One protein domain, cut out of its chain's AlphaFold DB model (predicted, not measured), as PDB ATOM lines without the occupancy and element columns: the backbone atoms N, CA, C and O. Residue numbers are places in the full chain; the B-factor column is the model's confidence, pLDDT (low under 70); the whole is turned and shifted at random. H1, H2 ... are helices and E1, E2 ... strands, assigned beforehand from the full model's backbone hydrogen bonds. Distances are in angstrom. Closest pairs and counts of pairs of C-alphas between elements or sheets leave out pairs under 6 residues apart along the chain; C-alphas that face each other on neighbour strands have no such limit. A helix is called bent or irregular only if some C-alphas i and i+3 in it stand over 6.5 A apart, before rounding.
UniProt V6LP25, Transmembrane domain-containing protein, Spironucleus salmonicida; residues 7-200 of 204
ATOM      1  N   SER A   7      35.071 -13.984 -21.709       58.91
ATOM      2  CA  SER A   7      35.500 -12.771 -21.008       58.91
ATOM      3  C   SER A   7      36.467 -13.165 -19.899       58.91
ATOM      4  O   SER A   7      36.125 -13.968 -19.030       58.91
ATOM      5  N   ALA A   8      37.683 -12.621 -19.941       57.44
ATOM      6  CA  ALA A   8      38.671 -12.806 -18.887       57.44
ATOM      7  C   ALA A   8      38.482 -11.718 -17.822       57.44
ATOM      8  O   ALA A   8      38.660 -10.532 -18.096       57.44
ATOM      9  N   VAL A   9      38.126 -12.120 -16.604       64.56
ATOM     10  CA  VAL A   9      38.069 -11.230 -15.441       64.56
ATOM     11  C   VAL A   9      39.322 -11.462 -14.614       64.56
ATOM     12  O   VAL A   9      39.543 -12.555 -14.096       64.56
ATOM     13  N   VAL A  10      40.156 -10.435 -14.480       60.53
ATOM     14  CA  VAL A  10      41.347 -10.501 -13.633       60.53
ATOM     15  C   VAL A  10      40.971 -10.050 -12.229       60.53
ATOM     16  O   VAL A  10      40.739  -8.865 -11.988       60.53
ATOM     17  N   LEU A  11      40.933 -10.986 -11.281       58.78
ATOM     18  CA  LEU A  11      40.791 -10.648  -9.872       58.78
ATOM     19  C   LEU A  11      42.165 -10.315  -9.293       58.78
ATOM     20  O   LEU A  11      43.087 -11.139  -9.273       58.78
ATOM     21  N   ALA A  12      42.296  -9.089  -8.790       57.38
ATOM     22  CA  ALA A  12      43.417  -8.724  -7.945       57.38
ATOM     23  C   ALA A  12      43.268  -9.463  -6.610       57.38
ATOM     24  O   ALA A  12      42.371  -9.164  -5.822       57.38
ATOM     25  N   ILE A  13      44.147 -10.431  -6.343       59.91
ATOM     26  CA  ILE A  13      44.226 -11.021  -5.006       59.91
ATOM     27  C   ILE A  13      44.665  -9.900  -4.048       59.91
ATOM     28  O   ILE A  13      45.614  -9.175  -4.380       59.91
ATOM     29  N   PRO A  14      44.015  -9.739  -2.876       55.12
ATOM     30  CA  PRO A  14      44.407  -8.738  -1.890       55.12
ATOM     31  C   PRO A  14      45.912  -8.795  -1.607       55.12
ATOM     32  O   PRO A  14      46.531  -9.863  -1.593       55.12
ATOM     33  N   GLN A  15      46.519  -7.619  -1.422       55.88
ATOM     34  CA  GLN A  15      47.966  -7.495  -1.249       55.88
ATOM     35  C   GLN A  15      48.456  -8.413  -0.118       55.88
ATOM     36  O   GLN A  15      47.842  -8.477   0.948       55.88
ATOM     37  N   LYS A  16      49.593  -9.095  -0.337       54.56
ATOM     38  CA  LYS A  16      50.168 -10.092   0.590       54.56
ATOM     39  C   LYS A  16      50.259  -9.618   2.048       54.56
ATOM     40  O   LYS A  16      50.195 -10.448   2.947       54.56
ATOM     41  N   HIS A  17      50.385  -8.311   2.279       55.38
ATOM     42  CA  HIS A  17      50.440  -7.717   3.613       55.38
ATOM     43  C   HIS A  17      49.154  -7.927   4.428       55.38
ATOM     44  O   HIS A  17      49.243  -8.285   5.596       55.38
ATOM     45  N   ILE A  18      47.970  -7.792   3.819       56.28
ATOM     46  CA  ILE A  18      46.677  -8.004   4.504       56.28
ATOM     47  C   ILE A  18      46.464  -9.499   4.769       56.28
ATOM     48  O   ILE A  18      46.000  -9.912   5.827       56.28
ATOM     49  N   VAL A  19      46.889 -10.314   3.808       56.88
ATOM     50  CA  VAL A  19      46.757 -11.771   3.816       56.88
ATOM     51  C   VAL A  19      47.676 -12.441   4.856       56.88
ATOM     52  O   VAL A  19      47.343 -13.500   5.379       56.88
ATOM     53  N   GLY A  20      48.809 -11.819   5.203       62.69
ATOM     54  CA  GLY A  20      49.719 -12.289   6.258       62.69
ATOM     55  C   GLY A  20      49.428 -11.744   7.662       62.69
ATOM     56  O   GLY A  20      49.950 -12.283   8.634       62.69
ATOM     57  N   PHE A  21      48.598 -10.702   7.788       71.25
ATOM     58  CA  PHE A  21      48.367 -10.007   9.061       71.25
ATOM     59  C   PHE A  21      47.532 -10.828  10.050       71.25
ATOM     60  O   PHE A  21      47.871 -10.908  11.227       71.25
ATOM     61  N   VAL A  22      46.478 -11.496   9.568       74.75
ATOM     62  CA  VAL A  22      45.629 -12.360  10.404       74.75
ATOM     63  C   VAL A  22      46.415 -13.567  10.948       74.75
ATOM     64  O   VAL A  22      46.434 -13.736  12.165       74.75
ATOM     65  N   PRO A  23      47.142 -14.349  10.118       77.69
ATOM     66  CA  PRO A  23      48.110 -15.345  10.592       77.69
ATOM     67  C   PRO A  23      49.053 -14.826  11.679       77.69
ATOM     68  O   PRO A  23      49.239 -15.477  12.703       77.69
ATOM     69  N   PHE A  24      49.624 -13.637  11.473       80.56
ATOM     70  CA  PHE A  24      50.574 -13.040  12.403       80.56
ATOM     71  C   PHE A  24      49.940 -12.692  13.753       80.56
ATOM     72  O   PHE A  24      50.492 -13.067  14.787       80.56
ATOM     73  N   ILE A  25      48.769 -12.043  13.760       84.50
ATOM     74  CA  ILE A  25      48.036 -11.739  14.998       84.50
ATOM     75  C   ILE A  25      47.709 -13.024  15.751       84.50
ATOM     76  O   ILE A  25      47.952 -13.093  16.952       84.50
ATOM     77  N   THR A  26      47.198 -14.045  15.062       85.88
ATOM     78  CA  THR A  26      46.847 -15.321  15.696       85.88
ATOM     79  C   THR A  26      48.052 -15.934  16.406       85.88
ATOM     80  O   THR A  26      47.952 -16.296  17.575       85.88
ATOM     81  N   ILE A  27      49.210 -16.001  15.744       87.50
ATOM     82  CA  ILE A  27      50.429 -16.562  16.347       87.50
ATOM     83  C   ILE A  27      50.926 -15.698  17.512       87.50
ATOM     84  O   ILE A  27      51.345 -16.243  18.530       87.50
ATOM     85  N   LEU A  28      50.837 -14.368  17.405       89.31
ATOM     86  CA  LEU A  28      51.218 -13.456  18.485       89.31
ATOM     87  C   LEU A  28      50.338 -13.645  19.728       89.31
ATOM     88  O   LEU A  28      50.857 -13.726  20.837       89.31
ATOM     89  N   VAL A  29      49.018 -13.759  19.550       92.00
ATOM     90  CA  VAL A  29      48.072 -14.011  20.648       92.00
ATOM     91  C   VAL A  29      48.384 -15.340  21.333       92.00
ATOM     92  O   VAL A  29      48.466 -15.390  22.559       92.00
ATOM     93  N   LEU A  30      48.622 -16.400  20.557       92.25
ATOM     94  CA  LEU A  30      48.992 -17.705  21.108       92.25
ATOM     95  C   LEU A  30      50.332 -17.661  21.858       92.25
ATOM     96  O   LEU A  30      50.450 -18.265  22.920       92.25
ATOM     97  N   ALA A  31      51.314 -16.902  21.364       90.06
ATOM     98  CA  ALA A  31      52.585 -16.704  22.058       90.06
ATOM     99  C   ALA A  31      52.415 -15.961  23.393       90.06
ATOM    100  O   ALA A  31      53.033 -16.339  24.384       90.06
ATOM    101  N   VAL A  32      51.553 -14.940  23.453       91.25
ATOM    102  CA  VAL A  32      51.245 -14.228  24.707       91.25
ATOM    103  C   VAL A  32      50.573 -15.158  25.719       91.25
ATOM    104  O   VAL A  32      50.943 -15.143  26.893       91.25
ATOM    105  N   ILE A  33      49.625 -15.987  25.271       91.25
ATOM    106  CA  ILE A  33      48.981 -16.999  26.120       91.25
ATOM    107  C   ILE A  33      50.032 -17.960  26.692       91.25
ATOM    108  O   ILE A  33      50.038 -18.209  27.896       91.25
ATOM    109  N   GLU A  34      50.959 -18.440  25.864       89.81
ATOM    110  CA  GLU A  34      52.013 -19.367  26.293       89.81
ATOM    111  C   GLU A  34      52.976 -18.750  27.316       89.81
ATOM    112  O   GLU A  34      53.308 -19.361  28.337       89.81
ATOM    113  N   VAL A  35      53.387 -17.500  27.087       87.81
ATOM    114  CA  VAL A  35      54.214 -16.748  28.042       87.81
ATOM    115  C   VAL A  35      53.480 -16.581  29.369       87.81
ATOM    116  O   VAL A  35      54.085 -16.760  30.427       87.81
ATOM    117  N   PHE A  36      52.177 -16.290  29.337       88.00
ATOM    118  CA  PHE A  36      51.368 -16.161  30.547       88.00
ATOM    119  C   PHE A  36      51.290 -17.476  31.338       88.00
ATOM    120  O   PHE A  36      51.473 -17.466  32.556       88.00
ATOM    121  N   ILE A  37      51.088 -18.612  30.664       86.06
ATOM    122  CA  ILE A  37      51.065 -19.944  31.294       86.06
ATOM    123  C   ILE A  37      52.414 -20.260  31.941       86.06
ATOM    124  O   ILE A  37      52.467 -20.665  33.105       86.06
ATOM    125  N   THR A  38      53.505 -20.024  31.213       81.94
ATOM    126  CA  THR A  38      54.869 -20.243  31.712       81.94
ATOM    127  C   THR A  38      55.154 -19.363  32.930       81.94
ATOM    128  O   THR A  38      55.692 -19.830  33.934       81.94
ATOM    129  N   PHE A  39      54.746 -18.095  32.888       83.81
ATOM    130  CA  PHE A  39      54.921 -17.166  34.000       83.81
ATOM    131  C   PHE A  39      54.112 -17.581  35.237       83.81
ATOM    132  O   PHE A  39      54.650 -17.613  36.346       83.81
ATOM    133  N   ALA A  40      52.851 -17.982  35.056       83.38
ATOM    134  CA  ALA A  40      52.015 -18.503  36.136       83.38
ATOM    135  C   ALA A  40      52.626 -19.764  36.773       83.38
ATOM    136  O   ALA A  40      52.613 -19.911  37.998       83.38
ATOM    137  N   ALA A  41      53.218 -20.646  35.962       80.25
ATOM    138  CA  ALA A  41      53.925 -21.832  36.433       80.25
ATOM    139  C   ALA A  41      55.160 -21.492  37.286       80.25
ATOM    140  O   ALA A  41      55.349 -22.085  38.350       80.25
ATOM    141  N   VAL A  42      55.972 -20.518  36.860       79.25
ATOM    142  CA  VAL A  42      57.151 -20.056  37.618       79.25
ATOM    143  C   VAL A  42      56.745 -19.453  38.965       79.25
ATOM    144  O   VAL A  42      57.372 -19.759  39.980       79.25
ATOM    145  N   ILE A  43      55.672 -18.654  39.007       80.50
ATOM    146  CA  ILE A  43      55.145 -18.092  40.262       80.50
ATOM    147  C   ILE A  43      54.677 -19.202  41.205       80.50
ATOM    148  O   ILE A  43      55.024 -19.188  42.387       80.50
ATOM    149  N   ALA A  44      53.915 -20.175  40.696       78.44
ATOM    150  CA  ALA A  44      53.365 -21.259  41.508       78.44
ATOM    151  C   ALA A  44      54.459 -22.156  42.113       78.44
ATOM    152  O   ALA A  44      54.363 -22.547  43.275       78.44
ATOM    153  N   ASN A  45      55.518 -22.443  41.350       73.25
ATOM    154  CA  ASN A  45      56.608 -23.324  41.782       73.25
ATOM    155  C   ASN A  45      57.770 -22.592  42.473       73.25
ATOM    156  O   ASN A  45      58.696 -23.246  42.955       73.25
ATOM    157  N   LYS A  46      57.748 -21.250  42.509       77.25
ATOM    158  CA  LYS A  46      58.824 -20.376  43.020       77.25
ATOM    159  C   LYS A  46      60.212 -20.643  42.413       77.25
ATOM    160  O   LYS A  46      61.203 -20.174  42.958       77.25
ATOM    161  N   ASN A  47      60.288 -21.390  41.311       74.50
ATOM    162  CA  ASN A  47      61.509 -21.813  40.630       74.50
ATOM    163  C   ASN A  47      61.211 -22.064  39.149       74.50
ATOM    164  O   ASN A  47      60.103 -22.467  38.787       74.50
ATOM    165  N   PHE A  48      62.220 -21.882  38.297       70.50
ATOM    166  CA  PHE A  48      62.134 -22.282  36.897       70.50
ATOM    167  C   PHE A  48      62.323 -23.798  36.782       70.50
ATOM    168  O   PHE A  48      63.363 -24.332  37.167       70.50
ATOM    169  N   THR A  49      61.318 -24.496  36.255       73.88
ATOM    170  CA  THR A  49      61.358 -25.943  36.031       73.88
ATOM    171  C   THR A  49      61.252 -26.241  34.540       73.88
ATOM    172  O   THR A  49      60.459 -25.632  33.833       73.88
ATOM    173  N   MET A  50      62.027 -27.216  34.051       78.75
ATOM    174  CA  MET A  50      61.938 -27.671  32.651       78.75
ATOM    175  C   MET A  50      60.632 -28.413  32.329       78.75
ATOM    176  O   MET A  50      60.387 -28.740  31.173       78.75
ATOM    177  N   ILE A  51      59.825 -28.712  33.346       84.12
ATOM    178  CA  ILE A  51      58.538 -29.392  33.236       84.12
ATOM    179  C   ILE A  51      57.493 -28.477  33.866       84.12
ATOM    180  O   ILE A  51      57.714 -27.955  34.967       84.12
ATOM    181  N   LEU A  52      56.375 -28.273  33.173       84.19
ATOM    182  CA  LEU A  52      55.247 -27.522  33.717       84.19
ATOM    183  C   LEU A  52      54.669 -28.221  34.958       84.19
ATOM    184  O   LEU A  52      54.690 -29.450  35.049       84.19
ATOM    185  N   PRO A  53      54.095 -27.466  35.912       85.12
ATOM    186  CA  PRO A  53      53.316 -28.070  36.983       85.12
ATOM    187  C   PRO A  53      52.158 -28.897  36.395       85.12
ATOM    188  O   PRO A  53      51.741 -28.646  35.259       85.12
ATOM    189  N   PRO A  54      51.569 -29.830  37.166       84.12
ATOM    190  CA  PRO A  54      50.488 -30.683  36.678       84.12
ATOM    191  C   PRO A  54      49.354 -29.906  35.993       84.12
ATOM    192  O   PRO A  54      48.883 -30.321  34.939       84.12
ATOM    193  N   SER A  55      48.966 -28.743  36.526       83.94
ATOM    194  CA  SER A  55      47.955 -27.862  35.921       83.94
ATOM    195  C   SER A  55      48.335 -27.364  34.521       83.94
ATOM    196  O   SER A  55      47.477 -27.320  33.643       83.94
ATOM    197  N   GLY A  56      49.609 -27.039  34.287       86.69
ATOM    198  CA  GLY A  56      50.120 -26.645  32.972       86.69
ATOM    199  C   GLY A  56      50.134 -27.813  31.984       86.69
ATOM    200  O   GLY A  56      49.724 -27.649  30.839       86.69
ATOM    201  N   ILE A  57      50.489 -29.019  32.442       87.62
ATOM    202  CA  ILE A  57      50.399 -30.238  31.620       87.62
ATOM    203  C   ILE A  57      48.944 -30.525  31.219       87.62
ATOM    204  O   ILE A  57      48.668 -30.744  30.040       87.62
ATOM    205  N   TYR A  58      47.995 -30.451  32.159       85.69
ATOM    206  CA  TYR A  58      46.564 -30.595  31.854       85.69
ATOM    207  C   TYR A  58      46.064 -29.528  30.876       85.69
ATOM    208  O   TYR A  58      45.284 -29.835  29.969       85.69
ATOM    209  N   PHE A  59      46.529 -28.285  31.023       88.31
ATOM    210  CA  PHE A  59      46.211 -27.218  30.082       88.31
ATOM    211  C   PHE A  59      46.732 -27.540  28.677       88.31
ATOM    212  O   PHE A  59      45.966 -27.463  27.719       88.31
ATOM    213  N   HIS A  60      47.990 -27.968  28.535       90.06
ATOM    214  CA  HIS A  60      48.574 -28.331  27.237       90.06
ATOM    215  C   HIS A  60      47.824 -29.500  26.584       90.06
ATOM    216  O   HIS A  60      47.539 -29.462  25.388       90.06
ATOM    217  N   MET A  61      47.418 -30.497  27.370       87.81
ATOM    218  CA  MET A  61      46.633 -31.631  26.875       87.81
ATOM    219  C   MET A  61      45.225 -31.248  26.402       87.81
ATOM    220  O   MET A  61      44.671 -31.934  25.549       87.81
ATOM    221  N   THR A  62      44.647 -30.173  26.946       86.00
ATOM    222  CA  THR A  62      43.276 -29.738  26.627       86.00
ATOM    223  C   THR A  62      43.271 -28.650  25.554       86.00
ATOM    224  O   THR A  62      42.690 -28.812  24.484       86.00
ATOM    225  N   TRP A  63      43.948 -27.538  25.831       87.69
ATOM    226  CA  TRP A  63      43.971 -26.334  25.002       87.69
ATOM    227  C   TRP A  63      45.207 -26.259  24.116       87.69
ATOM    228  O   TRP A  63      45.100 -25.833  22.968       87.69
ATOM    229  N   GLY A  64      46.356 -26.741  24.598       85.50
ATOM    230  CA  GLY A  64      47.581 -26.795  23.797       85.50
ATOM    231  C   GLY A  64      47.393 -27.600  22.510       85.50
ATOM    232  O   GLY A  64      47.917 -27.216  21.471       85.50
ATOM    233  N   VAL A  65      46.577 -28.662  22.529       85.50
ATOM    234  CA  VAL A  65      46.204 -29.432  21.324       85.50
ATOM    235  C   VAL A  65      45.481 -28.558  20.300       85.50
ATOM    236  O   VAL A  65      45.852 -28.536  19.124       85.50
ATOM    237  N   ILE A  66      44.478 -27.803  20.746       88.56
ATOM    238  CA  ILE A  66      43.707 -26.892  19.893       88.56
ATOM    239  C   ILE A  66      44.631 -25.814  19.318       88.56
ATOM    240  O   ILE A  66      44.587 -25.521  18.120       88.56
ATOM    241  N   PHE A  67      45.515 -25.255  20.144       90.62
ATOM    242  CA  PHE A  67      46.469 -24.239  19.712       90.62
ATOM    243  C   PHE A  67      47.503 -24.793  18.725       90.62
ATOM    244  O   PHE A  67      47.732 -24.180  17.687       90.62
ATOM    245  N   SER A  68      48.056 -25.979  18.974       89.38
ATOM    246  CA  SER A  68      48.995 -26.677  18.085       89.38
ATOM    247  C   SER A  68      48.386 -26.939  16.702       89.38
ATOM    248  O   SER A  68      49.030 -26.708  15.673       89.38
ATOM    249  N   LEU A  69      47.120 -27.368  16.656       89.06
ATOM    250  CA  LEU A  69      46.368 -27.544  15.409       89.06
ATOM    251  C   LEU A  69      46.090 -26.207  14.710       89.06
ATOM    252  O   LEU A  69      46.214 -26.112  13.491       89.06
ATOM    253  N   THR A  70      45.771 -25.160  15.475       89.50
ATOM    254  CA  THR A  70      45.572 -23.800  14.949       89.50
ATOM    255  C   THR A  70      46.850 -23.281  14.292       89.50
ATOM    256  O   THR A  70      46.809 -22.777  13.172       89.50
ATOM    257  N   VAL A  71      48.004 -23.471  14.935       88.31
ATOM    258  CA  VAL A  71      49.321 -23.104  14.395       88.31
ATOM    259  C   VAL A  71      49.613 -23.865  13.096       88.31
ATOM    260  O   VAL A  71      50.056 -23.263  12.116       88.31
ATOM    261  N   ALA A  72      49.308 -25.166  13.041       86.06
ATOM    262  CA  ALA A  72      49.460 -25.964  11.823       86.06
ATOM    263  C   ALA A  72      48.521 -25.503  10.691       86.06
ATOM    264  O   ALA A  72      48.921 -25.453   9.525       86.06
ATOM    265  N   PHE A  73      47.283 -25.122  11.016       84.06
ATOM    266  CA  PHE A  73      46.339 -24.558  10.050       84.06
ATOM    267  C   PHE A  73      46.816 -23.209   9.500       84.06
ATOM    268  O   PHE A  73      46.762 -22.978   8.288       84.06
ATOM    269  N   VAL A  74      47.324 -22.332  10.369       83.44
ATOM    270  CA  VAL A  74      47.894 -21.035   9.982       83.44
ATOM    271  C   VAL A  74      49.077 -21.228   9.031       83.44
ATOM    272  O   VAL A  74      49.147 -20.571   7.993       83.44
ATOM    273  N   GLU A  75      49.969 -22.171   9.328       82.38
ATOM    274  CA  GLU A  75      51.122 -22.492   8.483       82.38
ATOM    275  C   GLU A  75      50.699 -23.007   7.094       82.38
ATOM    276  O   GLU A  75      51.186 -22.524   6.069       82.38
ATOM    277  N   ASN A  76      49.718 -23.911   7.036       78.19
ATOM    278  CA  ASN A  76      49.149 -24.387   5.771       78.19
ATOM    279  C   ASN A  76      48.446 -23.278   4.979       78.19
ATOM    280  O   ASN A  76      48.583 -23.202   3.755       78.19
ATOM    281  N   SER A  77      47.753 -22.374   5.669       76.44
ATOM    282  CA  SER A  77      47.138 -21.200   5.048       76.44
ATOM    283  C   SER A  77      48.208 -20.291   4.440       76.44
ATOM    284  O   SER A  77      48.095 -19.900   3.280       76.44
ATOM    285  N   LEU A  78      49.304 -20.023   5.158       74.31
ATOM    286  CA  LEU A  78      50.436 -19.243   4.646       74.31
ATOM    287  C   LEU A  78      51.098 -19.910   3.433       74.31
ATOM    288  O   LEU A  78      51.425 -19.216   2.470       74.31
ATOM    289  N   LYS A  79      51.265 -21.238   3.423       73.00
ATOM    290  CA  LYS A  79      51.767 -21.981   2.249       73.00
ATOM    291  C   LYS A  79      50.921 -21.717   1.006       73.00
ATOM    292  O   LYS A  79      51.478 -21.346  -0.032       73.00
ATOM    293  N   TRP A  80      49.600 -21.863   1.121       69.12
ATOM    294  CA  TRP A  80      48.660 -21.657   0.016       69.12
ATOM    295  C   TRP A  80      48.664 -20.195  -0.454       69.12
ATOM    296  O   TRP A  80      48.931 -19.888  -1.621       69.12
ATOM    297  N   LEU A  81      48.516 -19.262   0.490       68.56
ATOM    298  CA  LEU A  81      48.488 -17.820   0.232       68.56
ATOM    299  C   LEU A  81      49.808 -17.285  -0.337       68.56
ATOM    300  O   LEU A  81      49.819 -16.278  -1.045       68.56
ATOM    301  N   LEU A  82      50.929 -17.965  -0.088       69.25
ATOM    302  CA  LEU A  82      52.247 -17.598  -0.606       69.25
ATOM    303  C   LEU A  82      52.716 -18.478  -1.774       69.25
ATOM    304  O   LEU A  82      53.786 -18.187  -2.311       69.25
ATOM    305  N   ASN A  83      51.892 -19.424  -2.273       65.81
ATOM    306  CA  ASN A  83      52.213 -20.399  -3.345       65.81
ATOM    307  C   ASN A  83      53.631 -20.961  -3.175       65.81
ATOM    308  O   ASN A  83      54.461 -20.944  -4.088       65.81
ATOM    309  N   ARG A  84      53.957 -21.331  -1.937       65.62
ATOM    310  CA  ARG A  84      55.239 -21.959  -1.630       65.62
ATOM    311  C   ARG A  84      55.175 -23.396  -2.132       65.62
ATOM    312  O   ARG A  84      54.132 -24.035  -2.027       65.62
ATOM    313  N   LYS A  85      56.290 -23.911  -2.668       60.47
ATOM    314  CA  LYS A  85      56.399 -25.338  -3.006       60.47
ATOM    315  C   LYS A  85      55.999 -26.175  -1.783       60.47
ATOM    316  O   LYS A  85      56.301 -25.785  -0.656       60.47
ATOM    317  N   TYR A  86      55.362 -27.320  -2.031       52.22
ATOM    318  CA  TYR A  86      54.809 -28.232  -1.017       52.22
ATOM    319  C   TYR A  86      55.778 -28.571   0.135       52.22
ATOM    320  O   TYR A  86      55.335 -28.821   1.253       52.22
ATOM    321  N   ILE A  87      57.092 -28.514  -0.107       52.94
ATOM    322  CA  ILE A  87      58.139 -28.758   0.890       52.94
ATOM    323  C   ILE A  87      58.694 -27.412   1.391       52.94
ATOM    324  O   ILE A  87      59.646 -26.863   0.837       52.94
ATOM    325  N   ASN A  88      58.073 -26.866   2.439       70.12
ATOM    326  CA  ASN A  88      58.629 -25.788   3.265       70.12
ATOM    327  C   ASN A  88      59.217 -26.428   4.529       70.12
ATOM    328  O   ASN A  88      58.459 -27.019   5.293       70.12
ATOM    329  N   LEU A  89      60.528 -26.292   4.761       77.50
ATOM    330  CA  LEU A  89      61.217 -26.879   5.919       77.50
ATOM    331  C   LEU A  89      60.528 -26.510   7.245       77.50
ATOM    332  O   LEU A  89      60.245 -27.390   8.050       77.50
ATOM    333  N   PHE A  90      60.179 -25.232   7.432       79.50
ATOM    334  CA  PHE A  90      59.487 -24.755   8.637       79.50
ATOM    335  C   PHE A  90      58.118 -25.416   8.817       79.50
ATOM    336  O   PHE A  90      57.745 -25.803   9.923       79.50
ATOM    337  N   GLY A  91      57.400 -25.607   7.713       78.12
ATOM    338  CA  GLY A  91      56.101 -26.255   7.720       78.12
ATOM    339  C   GLY A  91      56.151 -27.733   8.041       78.12
ATOM    340  O   GLY A  91      55.371 -28.219   8.852       78.12
ATOM    341  N   THR A  92      57.090 -28.452   7.429       83.56
ATOM    342  CA  THR A  92      57.299 -29.872   7.720       83.56
ATOM    343  C   THR A  92      57.699 -30.071   9.179       83.56
ATOM    344  O   THR A  92      57.145 -30.943   9.840       83.56
ATOM    345  N   ILE A  93      58.594 -29.234   9.717       87.31
ATOM    346  CA  ILE A  93      58.992 -29.324  11.126       87.31
ATOM    347  C   ILE A  93      57.803 -29.009  12.048       87.31
ATOM    348  O   ILE A  93      57.545 -29.777  12.972       87.31
ATOM    349  N   SER A  94      57.039 -27.943  11.781       88.06
ATOM    350  CA  SER A  94      55.856 -27.579  12.580       88.06
ATOM    351  C   SER A  94      54.811 -28.700  12.618       88.06
ATOM    352  O   SER A  94      54.312 -29.043  13.688       88.06
ATOM    353  N   GLN A  95      54.521 -29.329  11.474       86.00
ATOM    354  CA  GLN A  95      53.572 -30.444  11.408       86.00
ATOM    355  C   GLN A  95      54.077 -31.691  12.135       86.00
ATOM    356  O   GLN A  95      53.306 -32.324  12.854       86.00
ATOM    357  N   SER A  96      55.364 -32.020  12.006       90.44
ATOM    358  CA  SER A  96      55.968 -33.130  12.750       90.44
ATOM    359  C   SER A  96      55.903 -32.898  14.259       90.44
ATOM    360  O   SER A  96      55.536 -33.806  15.000       90.44
ATOM    361  N   ILE A  97      56.193 -31.678  14.721       91.69
ATOM    362  CA  ILE A  97      56.076 -31.315  16.140       91.69
ATOM    363  C   ILE A  97      54.625 -31.426  16.605       91.69
ATOM    364  O   ILE A  97      54.374 -32.039  17.639       91.69
ATOM    365  N   CYS A  98      53.670 -30.913  15.826       91.88
ATOM    366  CA  CYS A  98      52.243 -31.039  16.122       91.88
ATOM    367  C   CYS A  98      51.821 -32.512  16.255       91.88
ATOM    368  O   CYS A  98      51.107 -32.867  17.191       91.88
ATOM    369  N   ALA A  99      52.274 -33.380  15.347       91.88
ATOM    370  CA  ALA A  99      51.970 -34.809  15.383       91.88
ATOM    371  C   ALA A  99      52.569 -35.495  16.622       91.88
ATOM    372  O   ALA A  99      51.868 -36.227  17.321       91.88
ATOM    373  N   ILE A 100      53.841 -35.221  16.933       93.31
ATOM    374  CA  ILE A 100      54.511 -35.748  18.132       93.31
ATOM    375  C   ILE A 100      53.788 -35.277  19.397       93.31
ATOM    376  O   ILE A 100      53.508 -36.084  20.284       93.31
ATOM    377  N   PHE A 101      53.442 -33.993  19.467       92.50
ATOM    378  CA  PHE A 101      52.733 -33.404  20.596       92.50
ATOM    379  C   PHE A 101      51.356 -34.039  20.814       92.50
ATOM    380  O   PHE A 101      51.031 -34.413  21.940       92.50
ATOM    381  N   LEU A 102      50.580 -34.235  19.742       91.06
ATOM    382  CA  LEU A 102      49.287 -34.925  19.778       91.06
ATOM    383  C   LEU A 102      49.417 -36.350  20.317       91.06
ATOM    384  O   LEU A 102      48.681 -36.729  21.226       91.06
ATOM    385  N   ILE A 103      50.375 -37.123  19.798       90.19
ATOM    386  CA  ILE A 103      50.628 -38.495  20.259       90.19
ATOM    387  C   ILE A 103      50.986 -38.495  21.748       90.19
ATOM    388  O   ILE A 103      50.435 -39.293  22.503       90.19
ATOM    389  N   CYS A 104      51.849 -37.575  22.190       91.19
ATOM    390  CA  CYS A 104      52.240 -37.469  23.595       91.19
ATOM    391  C   CYS A 104      51.059 -37.077  24.494       91.19
ATOM    392  O   CYS A 104      50.891 -37.669  25.558       91.19
ATOM    393  N   CYS A 105      50.207 -36.142  24.065       89.19
ATOM    394  CA  CYS A 105      49.007 -35.752  24.809       89.19
ATOM    395  C   CYS A 105      48.007 -36.908  24.919       89.19
ATOM    396  O   CYS A 105      47.509 -37.174  26.010       89.19
ATOM    397  N   ILE A 106      47.749 -37.635  23.826       86.38
ATOM    398  CA  ILE A 106      46.870 -38.815  23.832       86.38
ATOM    399  C   ILE A 106      47.444 -39.894  24.750       86.38
ATOM    400  O   ILE A 106      46.725 -40.453  25.578       86.38
ATOM    401  N   TYR A 107      48.744 -40.166  24.646       84.44
ATOM    402  CA  TYR A 107      49.404 -41.164  25.477       84.44
ATOM    403  C   TYR A 107      49.339 -40.789  26.965       84.44
ATOM    404  O   TYR A 107      48.971 -41.618  27.796       84.44
ATOM    405  N   ASN A 108      49.611 -39.527  27.306       85.38
ATOM    406  CA  ASN A 108      49.511 -39.041  28.681       85.38
ATOM    407  C   ASN A 108      48.056 -39.021  29.187       85.38
ATOM    408  O   ASN A 108      47.794 -39.290  30.355       85.38
ATOM    409  N   TRP A 109      47.075 -38.781  28.313       83.06
ATOM    410  CA  TRP A 109      45.656 -38.873  28.670       83.06
ATOM    411  C   TRP A 109      45.249 -40.312  28.995       83.06
ATOM    412  O   TRP A 109      44.582 -40.558  30.003       83.06
ATOM    413  N   LEU A 110      45.703 -41.279  28.197       80.00
ATOM    414  CA  LEU A 110      45.498 -42.704  28.466       80.00
ATOM    415  C   LEU A 110      46.187 -43.137  29.769       80.00
ATOM    416  O   LEU A 110      45.662 -43.996  30.480       80.00
ATOM    417  N   TRP A 111      47.310 -42.503  30.118       78.38
ATOM    418  CA  TRP A 111      48.002 -42.710  31.389       78.38
ATOM    419  C   TRP A 111      47.189 -42.253  32.591       78.38
ATOM    420  O   TRP A 111      47.032 -43.007  33.550       78.38
ATOM    421  N   ILE A 112      46.645 -41.039  32.534       76.19
ATOM    422  CA  ILE A 112      45.834 -40.471  33.618       76.19
ATOM    423  C   ILE A 112      44.542 -41.284  33.820       76.19
ATOM    424  O   ILE A 112      44.079 -41.437  34.946       76.19
ATOM    425  N   ASN A 113      44.005 -41.895  32.758       77.94
ATOM    426  CA  ASN A 113      42.790 -42.717  32.789       77.94
ATOM    427  C   ASN A 113      43.064 -44.224  32.996       77.94
ATOM    428  O   ASN A 113      42.499 -45.080  32.310       77.94
ATOM    429  N   ASN A 114      43.921 -44.571  33.962       69.19
ATOM    430  CA  ASN A 114      44.194 -45.952  34.402       69.19
ATOM    431  C   ASN A 114      44.789 -46.904  33.353       69.19
ATOM    432  O   ASN A 114      44.719 -48.130  33.525       69.19
ATOM    433  N   ALA A 115      45.416 -46.378  32.298       65.56
ATOM    434  CA  ALA A 115      46.142 -47.157  31.296       65.56
ATOM    435  C   ALA A 115      45.302 -48.137  30.457       65.56
ATOM    436  O   ALA A 115      45.850 -48.857  29.618       65.56
ATOM    437  N   THR A 116      43.987 -48.198  30.665       69.19
ATOM    438  CA  THR A 116      43.131 -49.289  30.179       69.19
ATOM    439  C   THR A 116      43.139 -49.396  28.655       69.19
ATOM    440  O   THR A 116      43.244 -50.498  28.118       69.19
ATOM    441  N   GLY A 117      43.117 -48.259  27.952       67.75
ATOM    442  CA  GLY A 117      43.144 -48.225  26.487       67.75
ATOM    443  C   GLY A 117      44.462 -48.729  25.894       67.75
ATOM    444  O   GLY A 117      44.454 -49.535  24.969       67.75
ATOM    445  N   ILE A 118      45.603 -48.330  26.461       69.88
ATOM    446  CA  ILE A 118      46.918 -48.790  25.985       69.88
ATOM    447  C   ILE A 118      47.118 -50.271  26.308       69.88
ATOM    448  O   ILE A 118      47.613 -51.017  25.473       69.88
ATOM    449  N   VAL A 119      46.687 -50.729  27.488       78.44
ATOM    450  CA  VAL A 119      46.745 -52.156  27.838       78.44
ATOM    451  C   VAL A 119      45.919 -52.991  26.862       78.44
ATOM    452  O   VAL A 119      46.377 -54.048  26.435       78.44
ATOM    453  N   PHE A 120      44.743 -52.504  26.465       79.19
ATOM    454  CA  PHE A 120      43.906 -53.156  25.462       79.19
ATOM    455  C   PHE A 120      44.589 -53.231  24.088       79.19
ATOM    456  O   PHE A 120      44.693 -54.316  23.518       79.19
ATOM    457  N   ILE A 121      45.108 -52.107  23.579       80.12
ATOM    458  CA  ILE A 121      45.802 -52.049  22.279       80.12
ATOM    459  C   ILE A 121      47.018 -52.980  22.280       80.12
ATOM    460  O   ILE A 121      47.151 -53.839  21.408       80.12
ATOM    461  N   SER A 122      47.877 -52.862  23.288       79.25
ATOM    462  CA  SER A 122      49.107 -53.645  23.392       79.25
ATOM    463  C   SER A 122      48.831 -55.138  23.562       79.25
ATOM    464  O   SER A 122      49.539 -55.958  22.980       79.25
ATOM    465  N   LYS A 123      47.769 -55.520  24.287       81.88
ATOM    466  CA  LYS A 123      47.340 -56.921  24.393       81.88
ATOM    467  C   LYS A 123      46.927 -57.491  23.035       81.88
ATOM    468  O   LYS A 123      47.293 -58.623  22.737       81.88
ATOM    469  N   ASN A 124      46.218 -56.725  22.205       83.69
ATOM    470  CA  ASN A 124      45.809 -57.178  20.871       83.69
ATOM    471  C   ASN A 124      47.012 -57.377  19.934       83.69
ATOM    472  O   ASN A 124      47.086 -58.401  19.257       83.69
ATOM    473  N   PHE A 125      47.992 -56.466  19.951       84.94
ATOM    474  CA  PHE A 125      49.232 -56.629  19.178       84.94
ATOM    475  C   PHE A 125      50.056 -57.839  19.633       84.94
ATOM    476  O   PHE A 125      50.494 -58.640  18.811       84.94
ATOM    477  N   LEU A 126      50.242 -58.006  20.944       85.12
ATOM    478  CA  LEU A 126      51.012 -59.125  21.492       85.12
ATOM    479  C   LEU A 126      50.304 -60.465  21.280       85.12
ATOM    480  O   LEU A 126      50.959 -61.455  20.966       85.12
ATOM    481  N   SER A 127      48.972 -60.484  21.362       83.25
ATOM    482  CA  SER A 127      48.177 -61.668  21.037       83.25
ATOM    483  C   SER A 127      48.317 -62.061  19.567       83.25
ATOM    484  O   SER A 127      48.394 -63.252  19.280       83.25
ATOM    485  N   ALA A 128      48.396 -61.097  18.641       85.88
ATOM    486  CA  ALA A 128      48.667 -61.375  17.228       85.88
ATOM    487  C   ALA A 128      50.074 -61.965  17.005       85.88
ATOM    488  O   ALA A 128      50.271 -62.766  16.096       85.88
ATOM    489  N   ALA A 129      51.034 -61.628  17.871       86.62
ATOM    490  CA  ALA A 129      52.377 -62.209  17.899       86.62
ATOM    491  C   ALA A 129      52.483 -63.502  18.741       86.62
ATOM    492  O   ALA A 129      53.585 -64.000  18.964       86.62
ATOM    493  N   ASN A 130      51.360 -64.054  19.218       87.38
ATOM    494  CA  ASN A 130      51.297 -65.235  20.091       87.38
ATOM    495  C   ASN A 130      52.017 -65.081  21.451       87.38
ATOM    496  O   ASN A 130      52.321 -66.066  22.126       87.38
ATOM    497  N   ILE A 131      52.256 -63.842  21.891       85.75
ATOM    498  CA  ILE A 131      52.887 -63.522  23.173       85.75
ATOM    499  C   ILE A 131      51.790 -63.302  24.220       85.75
ATOM    500  O   ILE A 131      50.969 -62.389  24.111       85.75
ATOM    501  N   ARG A 132      51.782 -64.125  25.274       83.56
ATOM    502  CA  ARG A 132      50.849 -63.992  26.403       83.56
ATOM    503  C   ARG A 132      51.514 -63.227  27.541       83.56
ATOM    504  O   ARG A 132      52.441 -63.733  28.163       83.56
ATOM    505  N   VAL A 133      51.017 -62.028  27.830       81.69
ATOM    506  CA  VAL A 133      51.498 -61.181  28.933       81.69
ATOM    507  C   VAL A 133      50.304 -60.728  29.768       81.69
ATOM    508  O   VAL A 133      49.250 -60.406  29.209       81.69
ATOM    509  N   SER A 134      50.437 -60.716  31.099       83.19
ATOM    510  CA  SER A 134      49.344 -60.244  31.955       83.19
ATOM    511  C   SER A 134      49.162 -58.722  31.832       83.19
ATOM    512  O   SER A 134      50.138 -57.999  31.600       83.19
ATOM    513  N   PRO A 135      47.937 -58.193  32.003       79.00
ATOM    514  CA  PRO A 135      47.685 -56.751  32.035       79.00
ATOM    515  C   PRO A 135      48.578 -55.998  33.030       79.00
ATOM    516  O   PRO A 135      49.043 -54.899  32.736       79.00
ATOM    517  N   GLU A 136      48.861 -56.590  34.190       80.81
ATOM    518  CA  GLU A 136      49.697 -56.014  35.249       80.81
ATOM    519  C   GLU A 136      51.162 -55.921  34.820       80.81
ATOM    520  O   GLU A 136      51.820 -54.913  35.076       80.81
ATOM    521  N   GLN A 137      51.671 -56.948  34.135       81.12
ATOM    522  CA  GLN A 137      53.013 -56.927  33.555       81.12
ATOM    523  C   GLN A 137      53.102 -55.879  32.441       81.12
ATOM    524  O   GLN A 137      54.025 -55.068  32.449       81.12
ATOM    525  N   LEU A 138      52.109 -55.819  31.545       78.69
ATOM    526  CA  LEU A 138      52.013 -54.780  30.511       78.69
ATOM    527  C   LEU A 138      52.050 -53.376  31.112       78.69
ATOM    528  O   LEU A 138      52.761 -52.508  30.608       78.69
ATOM    529  N   LYS A 139      51.291 -53.159  32.193       76.00
ATOM    530  CA  LYS A 139      51.276 -51.883  32.905       76.00
ATOM    531  C   LYS A 139      52.669 -51.540  33.421       76.00
ATOM    532  O   LYS A 139      53.147 -50.453  33.154       76.00
ATOM    533  N   ARG A 140      53.376 -52.463  34.071       77.69
ATOM    534  CA  ARG A 140      54.731 -52.181  34.584       77.69
ATOM    535  C   ARG A 140      55.742 -51.833  33.488       77.69
ATOM    536  O   ARG A 140      56.585 -50.974  33.711       77.69
ATOM    537  N   TYR A 141      55.653 -52.467  32.320       77.56
ATOM    538  CA  TYR A 141      56.578 -52.193  31.215       77.56
ATOM    539  C   TYR A 141      56.266 -50.897  30.470       77.56
ATOM    540  O   TYR A 141      57.181 -50.175  30.083       77.56
ATOM    541  N   MET A 142      54.986 -50.592  30.266       72.50
ATOM    542  CA  MET A 142      54.580 -49.390  29.535       72.50
ATOM    543  C   MET A 142      54.546 -48.148  30.426       72.50
ATOM    544  O   MET A 142      54.749 -47.043  29.933       72.50
ATOM    545  N   TYR A 143      54.339 -48.327  31.734       72.88
ATOM    546  CA  TYR A 143      54.139 -47.243  32.685       72.88
ATOM    547  C   TYR A 143      55.335 -47.074  33.620       72.88
ATOM    548  O   TYR A 143      55.266 -47.385  34.806       72.88
ATOM    549  N   THR A 144      56.450 -46.584  33.073       80.31
ATOM    550  CA  THR A 144      57.635 -46.214  33.862       80.31
ATOM    551  C   THR A 144      57.657 -44.720  34.193       80.31
ATOM    552  O   THR A 144      57.382 -43.880  33.334       80.31
ATOM    553  N   ASP A 145      58.058 -44.357  35.414       80.38
ATOM    554  CA  ASP A 145      58.181 -42.946  35.817       80.38
ATOM    555  C   ASP A 145      59.137 -42.155  34.910       80.38
ATOM    556  O   ASP A 145      58.917 -40.976  34.632       80.38
ATOM    557  N   SER A 146      60.175 -42.815  34.393       83.00
ATOM    558  CA  SER A 146      61.094 -42.236  33.410       83.00
ATOM    559  C   SER A 146      60.393 -41.909  32.088       83.00
ATOM    560  O   SER A 146      60.580 -40.814  31.558       83.00
ATOM    561  N   GLY A 147      59.552 -42.814  31.575       82.00
ATOM    562  CA  GLY A 147      58.758 -42.574  30.367       82.00
ATOM    563  C   GLY A 147      57.766 -41.427  30.548       82.00
ATOM    564  O   GLY A 147      57.662 -40.559  29.681       82.00
ATOM    565  N   LYS A 148      57.112 -41.358  31.714       83.50
ATOM    566  CA  LYS A 148      56.210 -40.255  32.065       83.50
ATOM    567  C   LYS A 148      56.926 -38.904  32.057       83.50
ATOM    568  O   LYS A 148      56.445 -37.968  31.429       83.50
ATOM    569  N   LYS A 149      58.105 -38.815  32.680       85.94
ATOM    570  CA  LYS A 149      58.908 -37.580  32.687       85.94
ATOM    571  C   LYS A 149      59.289 -37.129  31.278       85.94
ATOM    572  O   LYS A 149      59.201 -35.943  30.984       85.94
ATOM    573  N   ILE A 150      59.684 -38.054  30.400       88.75
ATOM    574  CA  ILE A 150      60.008 -37.730  29.001       88.75
ATOM    575  C   ILE A 150      58.779 -37.155  28.283       88.75
ATOM    576  O   ILE A 150      58.889 -36.133  27.607       88.75
ATOM    577  N   LEU A 151      57.605 -37.765  28.463       89.00
ATOM    578  CA  LEU A 151      56.354 -37.265  27.887       89.00
ATOM    579  C   LEU A 151      56.005 -35.869  28.402       89.00
ATOM    580  O   LEU A 151      55.662 -35.000  27.609       89.00
ATOM    581  N   GLU A 152      56.127 -35.629  29.708       89.00
ATOM    582  CA  GLU A 152      55.849 -34.324  30.319       89.00
ATOM    583  C   GLU A 152      56.813 -33.234  29.821       89.00
ATOM    584  O   GLU A 152      56.382 -32.103  29.582       89.00
ATOM    585  N   VAL A 153      58.088 -33.565  29.577       90.69
ATOM    586  CA  VAL A 153      59.051 -32.660  28.920       90.69
ATOM    587  C   VAL A 153      58.599 -32.340  27.495       90.69
ATOM    588  O   VAL A 153      58.544 -31.171  27.120       90.69
ATOM    589  N   ILE A 154      58.229 -33.347  26.698       91.81
ATOM    590  CA  ILE A 154      57.770 -33.120  25.319       91.81
ATOM    591  C   ILE A 154      56.499 -32.262  25.309       91.81
ATOM    592  O   ILE A 154      56.427 -31.296  24.555       91.81
ATOM    593  N   ILE A 155      55.520 -32.565  26.165       91.56
ATOM    594  CA  ILE A 155      54.267 -31.802  26.277       91.56
ATOM    595  C   ILE A 155      54.543 -30.353  26.693       91.56
ATOM    596  O   ILE A 155      53.901 -29.441  26.177       91.56
ATOM    597  N   THR A 156      55.516 -30.133  27.578       90.88
ATOM    598  CA  THR A 156      55.917 -28.788  28.007       90.88
ATOM    599  C   THR A 156      56.478 -27.969  26.844       90.88
ATOM    600  O   THR A 156      56.085 -26.824  26.665       90.88
ATOM    601  N   TRP A 157      57.370 -28.544  26.030       90.88
ATOM    602  CA  TRP A 157      58.169 -27.763  25.075       90.88
ATOM    603  C   TRP A 157      57.694 -27.809  23.626       90.88
ATOM    604  O   TRP A 157      58.009 -26.899  22.859       90.88
ATOM    605  N   ALA A 158      56.947 -28.835  23.217       91.81
ATOM    606  CA  ALA A 158      56.592 -29.014  21.813       91.81
ATOM    607  C   ALA A 158      55.779 -27.832  21.265       91.81
ATOM    608  O   ALA A 158      56.110 -27.309  20.201       91.81
ATOM    609  N   PHE A 159      54.772 -27.363  22.005       89.44
ATOM    610  CA  PHE A 159      53.961 -26.223  21.581       89.44
ATOM    611  C   PHE A 159      54.753 -24.895  21.539       89.44
ATOM    612  O   PHE A 159      54.740 -24.253  20.484       89.44
ATOM    613  N   PRO A 160      55.533 -24.510  22.574       89.94
ATOM    614  CA  PRO A 160      56.454 -23.370  22.493       89.94
ATOM    615  C   PRO A 160      57.391 -23.402  21.284       89.94
ATOM    616  O   PRO A 160      57.541 -22.404  20.577       89.94
ATOM    617  N   ILE A 161      58.011 -24.553  21.009       91.62
ATOM    618  CA  ILE A 161      58.928 -24.703  19.871       91.62
ATOM    619  C   ILE A 161      58.166 -24.515  18.556       91.62
ATOM    620  O   ILE A 161      58.633 -23.800  17.666       91.62
ATOM    621  N   GLN A 162      56.977 -25.110  18.434       92.06
ATOM    622  CA  GLN A 162      56.127 -24.950  17.257       92.06
ATOM    623  C   GLN A 162      55.749 -23.478  17.024       92.06
ATOM    624  O   GLN A 162      55.820 -23.002  15.889       92.06
ATOM    625  N   LEU A 163      55.402 -22.744  18.088       90.62
ATOM    626  CA  LEU A 163      55.092 -21.315  18.026       90.62
ATOM    627  C   LEU A 163      56.273 -20.499  17.504       90.62
ATOM    628  O   LEU A 163      56.092 -19.700  16.588       90.62
ATOM    629  N   VAL A 164      57.480 -20.722  18.031       90.56
ATOM    630  CA  VAL A 164      58.690 -20.012  17.584       90.56
ATOM    631  C   VAL A 164      58.957 -20.269  16.102       90.56
ATOM    632  O   VAL A 164      59.210 -19.331  15.347       90.56
ATOM    633  N   ILE A 165      58.847 -21.522  15.658       89.25
ATOM    634  CA  ILE A 165      59.063 -21.910  14.257       89.25
ATOM    635  C   ILE A 165      58.090 -21.184  13.326       89.25
ATOM    636  O   ILE A 165      58.512 -20.606  12.322       89.25
ATOM    637  N   VAL A 166      56.796 -21.187  13.652       87.94
ATOM    638  CA  VAL A 166      55.779 -20.547  12.806       87.94
ATOM    639  C   VAL A 166      55.849 -19.024  12.894       87.94
ATOM    640  O   VAL A 166      55.643 -18.351  11.883       87.94
ATOM    641  N   LEU A 167      56.209 -18.458  14.047       87.50
ATOM    642  CA  LEU A 167      56.445 -17.023  14.193       87.50
ATOM    643  C   LEU A 167      57.596 -16.564  13.292       87.50
ATOM    644  O   LEU A 167      57.427 -15.613  12.528       87.50
ATOM    645  N   VAL A 168      58.732 -17.270  13.317       86.31
ATOM    646  CA  VAL A 168      59.876 -16.990  12.436       86.31
ATOM    647  C   VAL A 168      59.465 -17.095  10.970       86.31
ATOM    648  O   VAL A 168      59.759 -16.187  10.191       86.31
ATOM    649  N   ASP A 169      58.732 -18.141  10.581       82.69
ATOM    650  CA  ASP A 169      58.283 -18.278   9.192       82.69
ATOM    651  C   ASP A 169      57.317 -17.156   8.773       82.69
ATOM    652  O   ASP A 169      57.377 -16.645   7.649       82.69
ATOM    653  N   THR A 170      56.453 -16.708   9.683       79.19
ATOM    654  CA  THR A 170      55.511 -15.608   9.433       79.19
ATOM    655  C   THR A 170      56.243 -14.274   9.276       79.19
ATOM    656  O   THR A 170      55.966 -13.528   8.336       79.19
ATOM    657  N   ILE A 171      57.238 -14.002  10.124       81.25
ATOM    658  CA  ILE A 171      58.123 -12.831  10.028       81.25
ATOM    659  C   ILE A 171      58.851 -12.844   8.678       81.25
ATOM    660  O   ILE A 171      58.721 -11.908   7.890       81.25
ATOM    661  N   LEU A 172      59.547 -13.937   8.352       78.31
ATOM    662  CA  LEU A 172      60.264 -14.081   7.080       78.31
ATOM    663  C   LEU A 172      59.332 -13.942   5.867       78.31
ATOM    664  O   LEU A 172      59.730 -13.410   4.830       78.31
ATOM    665  N   SER A 173      58.079 -14.388   5.990       72.81
ATOM    666  CA  SER A 173      57.046 -14.202   4.968       72.81
ATOM    667  C   SER A 173      56.669 -12.740   4.767       72.81
ATOM    668  O   SER A 173      56.548 -12.308   3.620       72.81
ATOM    669  N   ALA A 174      56.485 -11.993   5.856       69.12
ATOM    670  CA  ALA A 174      56.088 -10.587   5.824       69.12
ATOM    671  C   ALA A 174      57.168  -9.695   5.188       69.12
ATOM    672  O   ALA A 174      56.841  -8.762   4.456       69.12
ATOM    673  N   PHE A 175      58.447 -10.025   5.400       70.50
ATOM    674  CA  PHE A 175      59.583  -9.287   4.830       70.50
ATOM    675  C   PHE A 175      59.928  -9.676   3.381       70.50
ATOM    676  O   PHE A 175      60.754  -9.024   2.736       70.50
ATOM    677  N   ARG A 176      59.300 -10.715   2.815       66.94
ATOM    678  CA  ARG A 176      59.587 -11.163   1.445       66.94
ATOM    679  C   ARG A 176      58.850 -10.280   0.431       66.94
ATOM    680  O   ARG A 176      57.621 -10.299   0.370       66.94
ATOM    681  N   LYS A 177      59.586  -9.559  -0.431       56.47
ATOM    682  CA  LYS A 177      59.002  -8.764  -1.533       56.47
ATOM    683  C   LYS A 177      58.068  -9.637  -2.382       56.47
ATOM    684  O   LYS A 177      58.487 -10.606  -3.017       56.47
ATOM    685  N   GLY A 178      56.777  -9.318  -2.364       54.38
ATOM    686  CA  GLY A 178      55.766 -10.054  -3.110       54.38
ATOM    687  C   GLY A 178      55.738  -9.658  -4.582       54.38
ATOM    688  O   GLY A 178      55.586  -8.483  -4.895       54.38
ATOM    689  N   LYS A 179      55.780 -10.636  -5.495       55.56
ATOM    690  CA  LYS A 179      55.204 -10.436  -6.832       55.56
ATOM    691  C   LYS A 179      53.693 -10.218  -6.674       55.56
ATOM    692  O   LYS A 179      53.054 -10.981  -5.939       55.56
ATOM    693  N   LYS A 180      53.151  -9.170  -7.310       54.50
ATOM    694  CA  LYS A 180      51.700  -8.931  -7.394       54.50
ATOM    695  C   LYS A 180      51.047 -10.173  -7.999       54.50
ATOM    696  O   LYS A 180      51.575 -10.728  -8.957       54.50
ATOM    697  N   ARG A 181      49.947 -10.623  -7.398       60.16
ATOM    698  CA  ARG A 181      49.191 -11.779  -7.874       60.16
ATOM    699  C   ARG A 181      47.929 -11.329  -8.570       60.16
ATOM    700  O   ARG A 181      47.211 -10.471  -8.064       60.16
ATOM    701  N   GLN A 182      47.675 -11.965  -9.695       59.06
ATOM    702  CA  GLN A 182      46.455 -11.854 -10.460       59.06
ATOM    703  C   GLN A 182      45.981 -13.282 -10.690       59.06
ATOM    704  O   GLN A 182      46.783 -14.136 -11.052       59.06
ATOM    705  N   VAL A 183      44.714 -13.554 -10.407       61.28
ATOM    706  CA  VAL A 183      44.069 -14.784 -10.868       61.28
ATOM    707  C   VAL A 183      43.145 -14.360 -11.987       61.28
ATOM    708  O   VAL A 183      42.231 -13.566 -11.764       61.28
ATOM    709  N   GLY A 184      43.419 -14.847 -13.194       57.91
ATOM    710  CA  GLY A 184      42.449 -14.756 -14.271       57.91
ATOM    711  C   GLY A 184      41.325 -15.754 -14.004       57.91
ATOM    712  O   GLY A 184      41.569 -16.898 -13.619       57.91
ATOM    713  N   ILE A 185      40.087 -15.318 -14.176       70.56
ATOM    714  CA  ILE A 185      38.921 -16.188 -14.263       70.56
ATOM    715  C   ILE A 185      38.385 -16.043 -15.679       70.56
ATOM    716  O   ILE A 185      38.041 -14.944 -16.115       70.56
ATOM    717  N   LEU A 186      38.318 -17.157 -16.395       73.31
ATOM    718  CA  LEU A 186      37.641 -17.251 -17.675       73.31
ATOM    719  C   LEU A 186      36.164 -17.513 -17.404       73.31
ATOM    720  O   LEU A 186      35.798 -18.558 -16.864       73.31
ATOM    721  N   LEU A 187      35.314 -16.567 -17.789       75.38
ATOM    722  CA  LEU A 187      33.879 -16.797 -17.869       75.38
ATOM    723  C   LEU A 187      33.587 -17.459 -19.212       75.38
ATOM    724  O   LEU A 187      33.893 -16.898 -20.268       75.38
ATOM    725  N   LYS A 188      33.022 -18.663 -19.163       76.12
ATOM    726  CA  LYS A 188      32.556 -19.400 -20.336       76.12
ATOM    727  C   LYS A 188      31.049 -19.543 -20.251       76.12
ATOM    728  O   LYS A 188      30.521 -19.807 -19.179       76.12
ATOM    729  N   THR A 189      30.376 -19.382 -21.380       77.56
ATOM    730  CA  THR A 189      28.942 -19.654 -21.494       77.56
ATOM    731  C   THR A 189      28.778 -20.863 -22.399       77.56
ATOM    732  O   THR A 189      29.438 -20.925 -23.438       77.56
ATOM    733  N   ASP A 190      27.996 -21.853 -21.972       76.81
ATOM    734  CA  ASP A 190      27.670 -23.004 -22.814       76.81
ATOM    735  C   ASP A 190      26.612 -22.649 -23.875       76.81
ATOM    736  O   ASP A 190      26.022 -21.565 -23.870       76.81
ATOM    737  N   ASP A 191      26.359 -23.583 -24.790       76.81
ATOM    738  CA  ASP A 191      25.356 -23.425 -25.850       76.81
ATOM    739  C   ASP A 191      23.906 -23.379 -25.317       76.81
ATOM    740  O   ASP A 191      22.984 -23.057 -26.066       76.81
ATOM    741  N   TYR A 192      23.699 -23.668 -24.025       76.94
ATOM    742  CA  TYR A 192      22.415 -23.608 -23.321       76.94
ATOM    743  C   TYR A 192      22.234 -22.312 -22.510       76.94
ATOM    744  O   TYR A 192      21.196 -22.127 -21.876       76.94
ATOM    745  N   GLY A 193      23.212 -21.400 -22.538       74.62
ATOM    746  CA  GLY A 193      23.178 -20.125 -21.822       74.62
ATOM    747  C   GLY A 193      23.661 -20.176 -20.367       74.62
ATOM    748  O   GLY A 193      23.568 -19.166 -19.673       74.62
ATOM    749  N   ASN A 194      24.202 -21.299 -19.883       76.94
ATOM    750  CA  ASN A 194      24.779 -21.393 -18.542       76.94
ATOM    751  C   ASN A 194      26.198 -20.821 -18.526       76.94
ATOM    752  O   ASN A 194      27.086 -21.287 -19.244       76.94
ATOM    753  N   THR A 195      26.441 -19.843 -17.656       78.06
ATOM    754  CA  THR A 195      27.779 -19.290 -17.429       78.06
ATOM    755  C   THR A 195      28.505 -20.064 -16.329       78.06
ATOM    756  O   THR A 195      28.014 -20.177 -15.208       78.06
ATOM    757  N   TYR A 196      29.708 -20.551 -16.621       79.19
ATOM    758  CA  TYR A 196      30.600 -21.193 -15.660       79.19
ATOM    759  C   TYR A 196      31.959 -20.488 -15.609       79.19
ATOM    760  O   TYR A 196      32.463 -19.945 -16.594       79.19
ATOM    761  N   CYS A 197      32.549 -20.488 -14.416       75.31
ATOM    762  CA  CYS A 197      33.862 -19.908 -14.160       75.31
ATOM    763  C   CYS A 197      34.932 -20.994 -14.271       75.31
ATOM    764  O   CYS A 197      34.852 -22.017 -13.591       75.31
ATOM    765  N   GLN A 198      35.965 -20.753 -15.071       74.12
ATOM    766  CA  GLN A 198      37.170 -21.573 -15.108       74.12
ATOM    767  C   GLN A 198      38.364 -20.735 -14.651       74.12
ATOM    768  O   GLN A 198      38.530 -19.594 -15.071       74.12
ATOM    769  N   LEU A 199      39.208 -21.296 -13.788       69.69
ATOM    770  CA  LEU A 199      40.473 -20.670 -13.406       69.69
ATOM    771  C   LEU A 199      41.386 -20.578 -14.637       69.69
ATOM    772  O   LEU A 199      41.655 -21.590 -15.286       69.69
ATOM    773  N   ASP A 200      41.845 -19.371 -14.953       65.75
ATOM    774  CA  ASP A 200      42.825 -19.138 -16.007       65.75
ATOM    775  C   ASP A 200      44.218 -19.487 -15.475       65.75
ATOM    776  O   ASP A 200      44.772 -18.797 -14.613       65.75
TER     777      ASP A 200
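AT A GLANCE: This is residues 7 to 200 of the 204 residues of the protein "Transmembrane domain-containing protein" of Spironucleus salmonicida (UniProt V6LP25). The core is an up-and-down bundle of four long helical pieces, H1, H2, H3 and H6b, the second arm of bent H6, each running against the one before it. Beyond one end, a small sheet of three strands lies clear of the helices; at the other end the short helices H4 and H5 make a corner, with residues 124 to 130 sticking out. The printed part has 194 residues, mostly helix, with six named helices and three named strands in the order E1, H1, H2, H3, H4, H5, H6, E2, E3; the sheet is E1, E2, E3, antiparallel. It is loose, with a radius of gyration of the C-alphas of 23.6 A, and flat, spanning 72 by 49 by 26 A.

IN THESE COORDINATES: Find C-alpha 7 at (35.500, -12.771, -21.008), where E1, residues 7 to 12, begins. H1, residues 16 to 45, runs 43.7 A; it has a kink of 26 degrees near residue 23 and is only just irregular, with C-alphas 19 and 22 6.7 A apart. H2, residues 54 to 82, runs 39.6 A with a kink of 45 degrees near residue 63. H3, residues 89 to 112, runs 34.5 A from C-alpha 89 at (61.217, -26.879, 5.919). H4 is residues 116 to 128 and H5 residues 135 to 142. H6, residues 145 to 174, was assigned as one helix by its hydrogen bonds, but is bent: C-alphas 156 and 159 are 7.2 A apart. Its arms are H6a, residues 145 to 156, and H6b, residues 159 to 174, 22.3 A long. E2, residues 182 to 189, runs 22.1 A; E3, residues 195 to 200, ends at C-alpha 200, (42.825, -19.138, -16.007).

HOW THE PARTS SIT: Look first at the helical hairpin of H1 and H2, whose closest C-alphas, Pro 23 and Val 74, are 5.7 A apart. H2 and H3 form another, closest at the C-alphas of Met 61 and Cys 105, 5.2 A. H6b touches H3, closest at the C-alphas of Ser 94 and Gln 162, 5.4 A, and H1, at Phe 24 and Thr 170, 6.3 A. H4 and H5 touch about perpendicular, at 83 degrees, closest at the C-alphas of Val 119 and Pro 135, 6.3 A. In the sheet, N 9 and O 185 are 2.9 A apart, and N 186 and O 198 2.8 A, both within hydrogen-bond range. Every O i to N i+4 pair is within range in H3, H4, H5, H6a and H6b; H1 has 24 of 26 and H2 23 of 25.

THE WHOLE: The farthest C-alphas, Lys 46 and Asp 191, are 76.6 A apart. The printed part has no cut and no long link. Its mean pLDDT is 78.9; residues 7 to 20 and 176 to 184 are among those under 70.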